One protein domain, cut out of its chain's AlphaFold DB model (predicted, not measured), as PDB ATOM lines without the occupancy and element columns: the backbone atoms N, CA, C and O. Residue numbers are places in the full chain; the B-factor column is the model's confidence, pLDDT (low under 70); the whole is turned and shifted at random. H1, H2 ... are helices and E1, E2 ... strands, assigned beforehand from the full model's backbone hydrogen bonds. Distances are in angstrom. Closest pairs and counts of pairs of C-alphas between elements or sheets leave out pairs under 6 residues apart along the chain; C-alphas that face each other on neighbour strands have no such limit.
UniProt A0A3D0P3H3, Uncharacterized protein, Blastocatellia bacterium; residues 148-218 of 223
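This is residues 148 to 218 of the 223 residues of an uncharacterized protein of Blastocatellia bacterium (UniProt A0A3D0P3H3). The model is a long helical hairpin, with H1 and H2 side by side and crossing at a shallow angle, and a small two-stranded ribbon of E1 and E2 at the end away from the link between the helices. The whole is a rod spanning 53 by 22 by 13 A, with the first printed residue, Glu 148, in E1 and the last, Ala 218, just after E2, their C-alphas 4.8 A apart. The printed part has 71 residues, with two named strands and two named helices in the order E1, H1, H2, E2; the sheet, of order E1 - E2, is antiparallel and the class is mostly helix. It is loose, with a radius of gyration of the C-alphas of 16.1 A.

Strands E1, residues 148 to 150, and E2, residues 213 to 217, are antiparallel neighbours at 170 degrees. C-alphas 150 and 213 face each other at 4.3 A. N 214 and O 149 are within hydrogen-bond range at 2.8 A, as are N 148 and O 216 at 3.1 A. H1, residues 155 to 178, and H2, residues 187 to 211, touch and form a helical hairpin. Their closest C-alphas, those of Ala 162 and Gly 202, are 3.9 A apart. They run opposite ways at a shallow tilt of 32 degrees. H1 and E2 are apart. The closest C-alphas of E1 and H2, those of Arg 150 and Leu 211, are 6.2 A apart. In H2 every O i to N i+4 pair is within hydrogen-bond range; in H1 17 of 20 are.

E1 begins at C-alpha 148 (275.835, 227.536, 203.163) and is 7.3 A long; E2 is 9.3 A. H1 measures 35.7 A and ends at C-alpha 178 (232.870, 216.383, 218.608). H2 measures 35.6 A and ends at C-alpha 211 (268.975, 217.511, 207.022).

The C-alphas of Pro 185 and Ala 218, the two farthest apart, are 54.2 A apart; those of Glu 148 and Ala 218 are 4.8 A apart. The printed part has no cut. The links E1 to H1 and H2 to E2 are tight, H1 to H2 is short, and no link is long. The mean pLDDT of the printed part is 92.5, and no printed residue is under 70.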
ATOM      1  N   GLU A 148     274.622 227.353 202.346       87.75
ATOM      2  CA  GLU A 148     275.835 227.536 203.163       87.75
ATOM      3  C   GLU A 148     275.920 226.615 204.394       87.75
ATOM      4  O   GLU A 148     277.010 226.183 204.769       87.75
ATOM      5  N   TRP A 149     274.796 226.298 205.042       84.88
ATOM      6  CA  TRP A 149     274.784 225.390 206.187       84.88
ATOM      7  C   TRP A 149     273.502 224.558 206.263       84.88
ATOM      8  O   TRP A 149     272.494 224.826 205.618       84.88
ATOM      9  N   ARG A 150     273.523 223.519 207.099       86.62
ATOM     10  CA  ARG A 150     272.344 222.704 207.433       86.62
ATOM     11  C   ARG A 150     271.849 223.062 208.822       86.62
ATOM     12  O   ARG A 150     272.634 223.527 209.656       86.62
ATOM     13  N   THR A 151     270.558 222.865 209.088       88.56
ATOM     14  CA  THR A 151     270.057 223.109 210.445       88.56
ATOM     15  C   THR A 151     270.755 222.167 211.434       88.56
ATOM     16  O   THR A 151     271.048 221.005 211.145       88.56
ATOM     17  N   LYS A 152     271.056 222.672 212.631       82.56
ATOM     18  CA  LYS A 152     271.633 221.868 213.708       82.56
ATOM     19  C   LYS A 152     270.542 221.595 214.732       82.56
ATOM     20  O   LYS A 152     270.225 222.456 215.546       82.56
ATOM     21  N   ALA A 153     269.971 220.396 214.692       82.62
ATOM     22  CA  ALA A 153     269.010 219.944 215.692       82.62
ATOM     23  C   ALA A 153     269.713 219.080 216.747       82.62
ATOM     24  O   ALA A 153     270.332 218.067 216.417       82.62
ATOM     25  N   SER A 154     269.607 219.466 218.021       91.06
ATOM     26  CA  SER A 154     269.998 218.589 219.128       91.06
ATOM     27  C   SER A 154     268.994 217.441 219.270       91.06
ATOM     28  O   SER A 154     267.839 217.568 218.863       91.06
ATOM     29  N   TRP A 155     269.398 216.336 219.903       88.44
ATOM     30  CA  TRP A 155     268.492 215.210 220.169       88.44
ATOM     31  C   TRP A 155     267.219 215.641 220.917       88.44
ATOM     32  O   TRP A 155     266.119 215.235 220.555       88.44
ATOM     33  N   LYS A 156     267.355 216.542 221.902       91.88
ATOM     34  CA  LYS A 156     266.215 217.117 222.637       91.88
ATOM     35  C   LYS A 156     265.293 217.931 221.726       91.88
ATOM     36  O   LYS A 156     264.081 217.826 221.853       91.88
ATOM     37  N   GLY A 157     265.854 218.700 220.789       90.50
ATOM     38  CA  GLY A 157     265.074 219.442 219.794       90.50
ATOM     39  C   GLY A 157     264.309 218.517 218.846       90.50
ATOM     40  O   GLY A 157     263.127 218.734 218.596       90.50
ATOM     41  N   MET A 158     264.946 217.438 218.384       94.12
ATOM     42  CA  MET A 158     264.291 216.427 217.547       94.12
ATOM     43  C   MET A 158     263.151 215.719 218.289       94.12
ATOM     44  O   MET A 158     262.054 215.590 217.749       94.12
ATOM     45  N   ALA A 159     263.386 215.312 219.540       94.69
ATOM     46  CA  ALA A 159     262.359 214.715 220.389       94.69
ATOM     47  C   ALA A 159     261.206 215.694 220.666       94.69
ATOM     48  O   ALA A 159     260.049 215.288 220.653       94.69
ATOM     49  N   GLY A 160     261.505 216.985 220.847       96.12
ATOM     50  CA  GLY A 160     260.500 218.036 221.003       96.12
ATOM     51  C   GLY A 160     259.591 218.182 219.780       96.12
ATOM     52  O   GLY A 160     258.374 218.233 219.937       96.12
ATOM     53  N   ILE A 161     260.155 218.176 218.565       95.38
ATOM     54  CA  ILE A 161     259.376 218.201 217.310       95.38
ATOM     55  C   ILE A 161     258.470 216.967 217.219       95.38
ATOM     56  O   ILE A 161     257.276 217.093 216.952       95.38
ATOM     57  N   ALA A 162     259.011 215.775 217.485       96.50
ATOM     58  CA  ALA A 162     258.237 214.537 217.443       96.50
ATOM     59  C   ALA A 162     257.095 214.529 218.476       96.50
ATOM     60  O   ALA A 162     255.962 214.174 218.148       96.50
ATOM     61  N   ALA A 163     257.369 214.989 219.700       96.75
ATOM     62  CA  ALA A 163     256.382 215.107 220.767       96.75
ATOM     63  C   ALA A 163     255.287 216.136 220.445       96.75
ATOM     64  O   ALA A 163     254.125 215.886 220.748       96.75
ATOM     65  N   PHE A 164     255.629 217.255 219.796       96.81
ATOM     66  CA  PHE A 164     254.655 218.262 219.366       96.81
ATOM     67  C   PHE A 164     253.617 217.674 218.401       96.81
ATOM     68  O   PHE A 164     252.414 217.809 218.628       96.81
ATOM     69  N   PHE A 165     254.060 216.960 217.360       96.94
ATOM     70  CA  PHE A 165     253.135 216.334 216.411       96.94
ATOM     71  C   PHE A 165     252.357 215.168 217.025       96.94
ATOM     72  O   PHE A 165     251.172 215.015 216.732       96.94
ATOM     73  N   ALA A 166     252.975 214.386 217.916       97.25
ATOM     74  CA  ALA A 166     252.272 213.355 218.676       97.25
ATOM     75  C   ALA A 166     251.148 213.963 219.535       97.25
ATOM     76  O   ALA A 166     250.007 213.505 219.480       97.25
ATOM     77  N   ALA A 167     251.440 215.043 220.267       97.19
ATOM     78  CA  ALA A 167     250.456 215.756 221.076       97.19
ATOM     79  C   ALA A 167     249.316 216.335 220.226       97.19
ATOM     80  O   ALA A 167     248.170 216.302 220.665       97.19
ATOM     81  N   GLY A 168     249.597 216.779 218.993       95.25
ATOM     82  CA  GLY A 168     248.592 217.246 218.028       95.25
ATOM     83  C   GLY A 168     247.538 216.197 217.639       95.25
ATOM     84  O   GLY A 168     246.424 216.561 217.259       95.25
ATOM     85  N   GLY A 169     247.828 214.902 217.810       94.12
ATOM     86  CA  GLY A 169     246.848 213.827 217.619       94.12
ATOM     87  C   GLY A 169     245.695 213.852 218.632       94.12
ATOM     88  O   GLY A 169     244.585 213.438 218.305       94.12
ATOM     89  N   ILE A 170     245.926 214.392 219.836       94.88
ATOM     90  CA  ILE A 170     244.925 214.487 220.910       94.88
ATOM     91  C   ILE A 170     243.798 215.476 220.567       94.88
ATOM     92  O   ILE A 170     242.643 215.045 220.522       94.88
ATOM     93  N   PRO A 171     244.064 216.772 220.287       95.69
ATOM     94  CA  PRO A 171     243.006 217.711 219.927       95.69
ATOM     95  C   PRO A 171     242.315 217.312 218.620       95.69
ATOM     96  O   PRO A 171     241.113 217.523 218.495       95.69
ATOM     97  N   MET A 172     243.026 216.675 217.681       93.81
ATOM     98  CA  MET A 172     242.410 216.145 216.463       93.81
ATOM     99  C   MET A 172     241.416 215.015 216.771       93.81
ATOM    100  O   MET A 172     240.303 215.021 216.252       93.81
ATOM    101  N   GLY A 173     241.769 214.079 217.659       92.81
ATOM    102  CA  GLY A 173     240.860 213.018 218.098       92.81
ATOM    103  C   GLY A 173     239.627 213.547 218.840       92.81
ATOM    104  O   GLY A 173     238.511 213.098 218.576       92.81
ATOM    105  N   ILE A 174     239.807 214.557 219.701       93.31
ATOM    106  CA  ILE A 174     238.702 215.253 220.383       93.31
ATOM    107  C   ILE A 174     237.795 215.952 219.366       93.31
ATOM    108  O   ILE A 174     236.575 215.831 219.456       93.31
ATOM    109  N   LEU A 175     238.376 216.645 218.382       94.19
ATOM    110  CA  LEU A 175     237.621 217.305 217.320       94.19
ATOM    111  C   LEU A 175     236.781 216.294 216.536       94.19
ATOM    112  O   LEU A 175     235.595 216.529 216.334       94.19
ATOM    113  N   TRP A 176     237.369 215.162 216.137       94.25
ATOM    114  CA  TRP A 176     236.675 214.109 215.389       94.25
ATOM    115  C   TRP A 176     235.508 213.515 216.173       94.25
ATOM    116  O   TRP A 176     234.464 213.244 215.581       94.25
ATOM    117  N   TYR A 177     235.673 213.345 217.485       91.75
ATOM    118  CA  TYR A 177     234.589 212.950 218.381       91.75
ATOM    119  C   TYR A 177     233.470 213.997 218.397       91.75
ATOM    120  O   TYR A 177     232.306 213.652 218.221       91.75
ATOM    121  N   TRP A 178     233.826 215.276 218.534       92.69
ATOM    122  CA  TRP A 178     232.870 216.383 218.608       92.69
ATOM    123  C   TRP A 178     232.020 216.549 217.343       92.69
ATOM    124  O   TRP A 178     230.833 216.841 217.438       92.69
ATOM    125  N   ILE A 179     232.614 216.353 216.163       93.69
ATOM    126  CA  ILE A 179     231.914 216.488 214.874       93.69
ATOM    127  C   ILE A 179     231.341 215.162 214.350       93.69
ATOM    128  O   ILE A 179     230.789 215.129 213.254       93.69
ATOM    129  N   GLY A 180     231.508 214.057 215.088       87.62
ATOM    130  CA  GLY A 180     231.045 212.730 214.670       87.62
ATOM    131  C   GLY A 180     231.726 212.199 213.404       87.62
ATOM    132  O   GLY A 180     231.141 211.400 212.670       87.62
ATOM    133  N   LEU A 181     232.959 212.633 213.115       86.88
ATOM    134  CA  LEU A 181     233.655 212.238 211.890       86.88
ATOM    135  C   LEU A 181     233.925 210.731 211.912       86.88
ATOM    136  O   LEU A 181     234.532 210.222 212.856       86.88
ATOM    137  N   GLY A 182     233.471 210.027 210.875       82.31
ATOM    138  CA  GLY A 182     233.707 208.594 210.679       82.31
ATOM    139  C   GLY A 182     232.897 207.646 211.570       82.31
ATOM    140  O   GLY A 182     233.059 206.439 211.416       82.31
ATOM    141  N   ASN A 183     232.034 208.160 212.462       87.38
ATOM    142  CA  ASN A 183     231.181 207.385 213.380       87.38
ATOM    143  C   ASN A 183     231.908 206.186 214.025       87.38
ATOM    144  O   ASN A 183     231.473 205.034 213.941       87.38
ATOM    145  N   PHE A 184     233.085 206.444 214.599       89.19
ATOM    146  CA  PHE A 184     233.954 205.375 215.077       89.19
ATOM    147  C   PHE A 184     233.434 204.760 216.386       89.19
ATOM    148  O   PHE A 184     233.038 205.486 217.295       89.19
ATOM    149  N   PRO A 185     233.540 203.429 216.558       85.25
ATOM    150  CA  PRO A 185     233.047 202.748 217.756       85.25
ATOM    151  C   PRO A 185     233.856 203.080 219.020       85.25
ATOM    152  O   PRO A 185     233.388 202.853 220.131       85.25
ATOM    153  N   ASN A 186     235.087 203.585 218.878       92.38
ATOM    154  CA  ASN A 186     235.931 203.954 220.011       92.38
ATOM    155  C   ASN A 186     236.874 205.114 219.657       92.38
ATOM    156  O   ASN A 186     237.989 204.914 219.168       92.38
ATOM    157  N   TYR A 187     236.430 206.336 219.953       90.75
ATOM    158  CA  TYR A 187     237.200 207.554 219.703       90.75
ATOM    159  C   TYR A 187     238.483 207.656 220.538       90.75
ATOM    160  O   TYR A 187     239.443 208.284 220.092       90.75
ATOM    161  N   LEU A 188     238.565 206.983 221.691       92.44
ATOM    162  CA  LEU A 188     239.797 206.936 222.482       92.44
ATOM    163  C   LEU A 188     240.890 206.152 221.742       92.44
ATOM    164  O   LEU A 188     242.024 206.614 221.634       92.44
ATOM    165  N   ARG A 189     240.538 204.999 221.155       93.50
ATOM    166  CA  ARG A 189     241.459 204.212 220.319       93.50
ATOM    167  C   ARG A 189     241.876 204.983 219.067       93.50
ATOM    168  O   ARG A 189     243.054 204.967 218.721       93.50
ATOM    169  N   VAL A 190     240.937 205.673 218.417       92.75
ATOM    170  CA  VAL A 190     241.230 206.534 217.256       92.75
ATOM    171  C   VAL A 190     242.198 207.650 217.642       92.75
ATOM    172  O   VAL A 190     243.190 207.858 216.951       92.75
ATOM    173  N   THR A 191     241.981 208.301 218.785       94.56
ATOM    174  CA  THR A 191     242.890 209.328 219.311       94.56
ATOM    175  C   THR A 191     244.289 208.759 219.554       94.56
ATOM    176  O   THR A 191     245.272 209.357 219.129       94.56
ATOM    177  N   GLY A 192     244.399 207.569 220.154       95.94
ATOM    178  CA  GLY A 192     245.685 206.886 220.328       95.94
ATOM    179  C   GLY A 192     246.406 206.599 219.003       95.94
ATOM    180  O   GLY A 192     247.611 206.818 218.897       95.94
ATOM    181  N   ILE A 193     245.670 206.176 217.967       95.12
ATOM    182  CA  ILE A 193     246.219 205.984 216.613       95.12
ATOM    183  C   ILE A 193     246.697 207.319 216.030       95.12
ATOM    184  O   ILE A 193     247.798 207.379 215.490       95.12
ATOM    185  N   LEU A 194     245.914 208.393 216.167       95.75
ATOM    186  CA  LEU A 194     246.286 209.726 215.686       95.75
ATOM    187  C   LEU A 194     247.546 210.257 216.380       95.75
ATOM    188  O   LEU A 194     248.402 210.832 215.713       95.75
ATOM    189  N   VAL A 195     247.706 210.017 217.685       97.75
ATOM    190  CA  VAL A 195     248.945 210.328 218.422       97.75
ATOM    191  C   VAL A 195     250.128 209.537 217.861       97.75
ATOM    192  O   VAL A 195     251.194 210.106 217.636       97.75
ATOM    193  N   GLY A 196     249.945 208.243 217.578       97.25
ATOM    194  CA  GLY A 196     250.972 207.402 216.956       97.25
ATOM    195  C   GLY A 196     251.373 207.877 215.554       97.25
ATOM    196  O   GLY A 196     252.561 208.000 215.262       97.25
ATOM    197  N   ILE A 197     250.397 208.208 214.701       96.94
ATOM    198  CA  ILE A 197     250.631 208.791 213.367       96.94
ATOM    199  C   ILE A 197     251.364 210.129 213.498       96.94
ATOM    200  O   ILE A 197     252.347 210.362 212.796       96.94
ATOM    201  N   GLY A 198     250.924 210.980 214.428       97.69
ATOM    202  CA  GLY A 198     251.568 212.250 214.741       97.69
ATOM    203  C   GLY A 198     253.022 212.070 215.170       97.69
ATOM    204  O   GLY A 198     253.889 212.798 214.698       97.69
ATOM    205  N   LEU A 199     253.326 211.059 215.984       97.88
ATOM    206  CA  LEU A 199     254.696 210.750 216.391       97.88
ATOM    207  C   LEU A 199     255.570 210.349 215.197       97.88
ATOM    208  O   LEU A 199     256.662 210.892 215.032       97.88
ATOM    209  N   VAL A 200     255.095 209.432 214.346       97.75
ATOM    210  CA  VAL A 200     255.830 209.000 213.141       97.75
ATOM    211  C   VAL A 200     256.069 210.185 212.208       97.75
ATOM    212  O   VAL A 200     257.199 210.416 211.779       97.75
ATOM    213  N   PHE A 201     255.031 210.981 211.943       97.19
ATOM    214  CA  PHE A 201     255.145 212.190 211.135       97.19
ATOM    215  C   PHE A 201     256.131 213.190 211.752       97.19
ATOM    216  O   PHE A 201     256.996 213.715 211.059       97.19
ATOM    217  N   GLY A 202     256.076 213.396 213.065       97.38
ATOM    218  CA  GLY A 202     256.985 214.281 213.781       97.38
ATOM    219  C   GLY A 202     258.444 213.820 213.746       97.38
ATOM    220  O   GLY A 202     259.336 214.657 213.619       97.38
ATOM    221  N   ILE A 203     258.709 212.510 213.776       97.12
ATOM    222  CA  ILE A 203     260.056 211.958 213.554       97.12
ATOM    223  C   ILE A 203     260.531 212.280 212.135       97.12
ATOM    224  O   ILE A 203     261.658 212.747 211.967       97.12
ATOM    225  N   LEU A 204     259.678 212.093 211.122       96.88
ATOM    226  CA  LEU A 204     260.009 212.445 209.737       96.88
ATOM    227  C   LEU A 204     260.314 213.942 209.602       96.88
ATOM    228  O   LEU A 204     261.321 214.301 208.995       96.88
ATOM    229  N   VAL A 205     259.511 214.808 210.226       96.56
ATOM    230  CA  VAL A 205     259.755 216.257 210.255       96.56
ATOM    231  C   VAL A 205     261.066 216.577 210.967       96.56
ATOM    232  O   VAL A 205     261.836 217.389 210.467       96.56
ATOM    233  N   ALA A 206     261.374 215.935 212.095       95.94
ATOM    234  CA  ALA A 206     262.613 216.170 212.835       95.94
ATOM    235  C   ALA A 206     263.862 215.755 212.037       95.94
ATOM    236  O   ALA A 206     264.866 216.472 212.035       95.94
ATOM    237  N   VAL A 207     263.802 214.613 211.345       94.69
ATOM    238  CA  VAL A 207     264.874 214.147 210.455       94.69
ATOM    239  C   VAL A 207     265.020 215.090 209.267       94.69
ATOM    240  O   VAL A 207     266.132 215.529 208.975       94.69
ATOM    241  N   HIS A 208     263.911 215.452 208.621       94.62
ATOM    242  CA  HIS A 208     263.921 216.385 207.503       94.62
ATOM    243  C   HIS A 208     264.490 217.742 207.918       94.62
ATOM    244  O   HIS A 208     265.406 218.234 207.268       94.62
ATOM    245  N   TYR A 209     264.027 218.297 209.044       93.94
ATOM    246  CA  TYR A 209     264.526 219.542 209.618       93.94
ATOM    247  C   TYR A 209     266.042 219.484 209.772       93.94
ATOM    248  O   TYR A 209     266.728 220.316 209.186       93.94
ATOM    249  N   ARG A 210     266.577 218.459 210.449       92.00
ATOM    250  CA  ARG A 210     268.024 218.284 210.671       92.00
ATOM    251  C   ARG A 210     268.843 218.213 209.377       92.00
ATOM    252  O   ARG A 210     269.995 218.634 209.364       92.00
ATOM    253  N   LEU A 211     268.287 217.645 208.310       89.88
ATOM    254  CA  LEU A 211     268.975 217.511 207.022       89.88
ATOM    255  C   LEU A 211     268.772 218.720 206.103       89.88
ATOM    256  O   LEU A 211     269.511 218.855 205.126       89.88
ATOM    257  N   MET A 212     267.805 219.585 206.416       91.94
ATOM    258  CA  MET A 212     267.399 220.710 205.588       91.94
ATOM    259  C   MET A 212     268.549 221.719 205.424       91.94
ATOM    260  O   MET A 212     269.043 222.258 206.425       91.94
ATOM    261  N   PRO A 213     268.972 222.004 204.181       89.75
ATOM    262  CA  PRO A 213     269.909 223.081 203.906       89.75
ATOM    263  C   PRO A 213     269.211 224.440 204.061       89.75
ATOM    264  O   PRO A 213     268.075 224.632 203.625       89.75
ATOM    265  N   VAL A 214     269.885 225.392 204.698       89.06
ATOM    266  CA  VAL A 214     269.393 226.737 205.035       89.06
ATOM    267  C   VAL A 214     270.527 227.766 204.881       89.06
ATOM    268  O   VAL A 214     271.686 227.403 204.714       89.06
ATOM    269  N   GLY A 215     270.205 229.061 204.907       87.19
ATOM    270  CA  GLY A 215     271.172 230.127 204.595       87.19
ATOM    271  C   GLY A 215     271.118 230.555 203.128       87.19
ATOM    272  O   GLY A 215     270.160 230.220 202.415       87.19
ATOM    273  N   ARG A 216     272.099 231.344 202.672       86.88
ATOM    274  CA  ARG A 216     272.161 231.776 201.266       86.88
ATOM    275  C   ARG A 216     272.553 230.590 200.378       86.88
ATOM    276  O   ARG A 216     272.976 229.544 200.870       86.88
ATOM    277  N   LEU A 217     272.338 230.719 199.068       84.44
ATOM    278  CA  LEU A 217     272.925 229.764 198.125       84.44
ATOM    279  C   LEU A 217     274.439 229.882 198.264       84.44
ATOM    280  O   LEU A 217     274.944 231.000 198.184       84.44
ATOM    281  N   ALA A 218     275.127 228.763 198.501       80.12
ATOM    282  CA  ALA A 218     276.574 228.786 198.619       80.12
ATOM    283  C   ALA A 218     277.149 229.354 197.316       80.12
ATOM    284  O   ALA A 218     276.827 228.870 196.223       80.12
TER     285      ALA A 218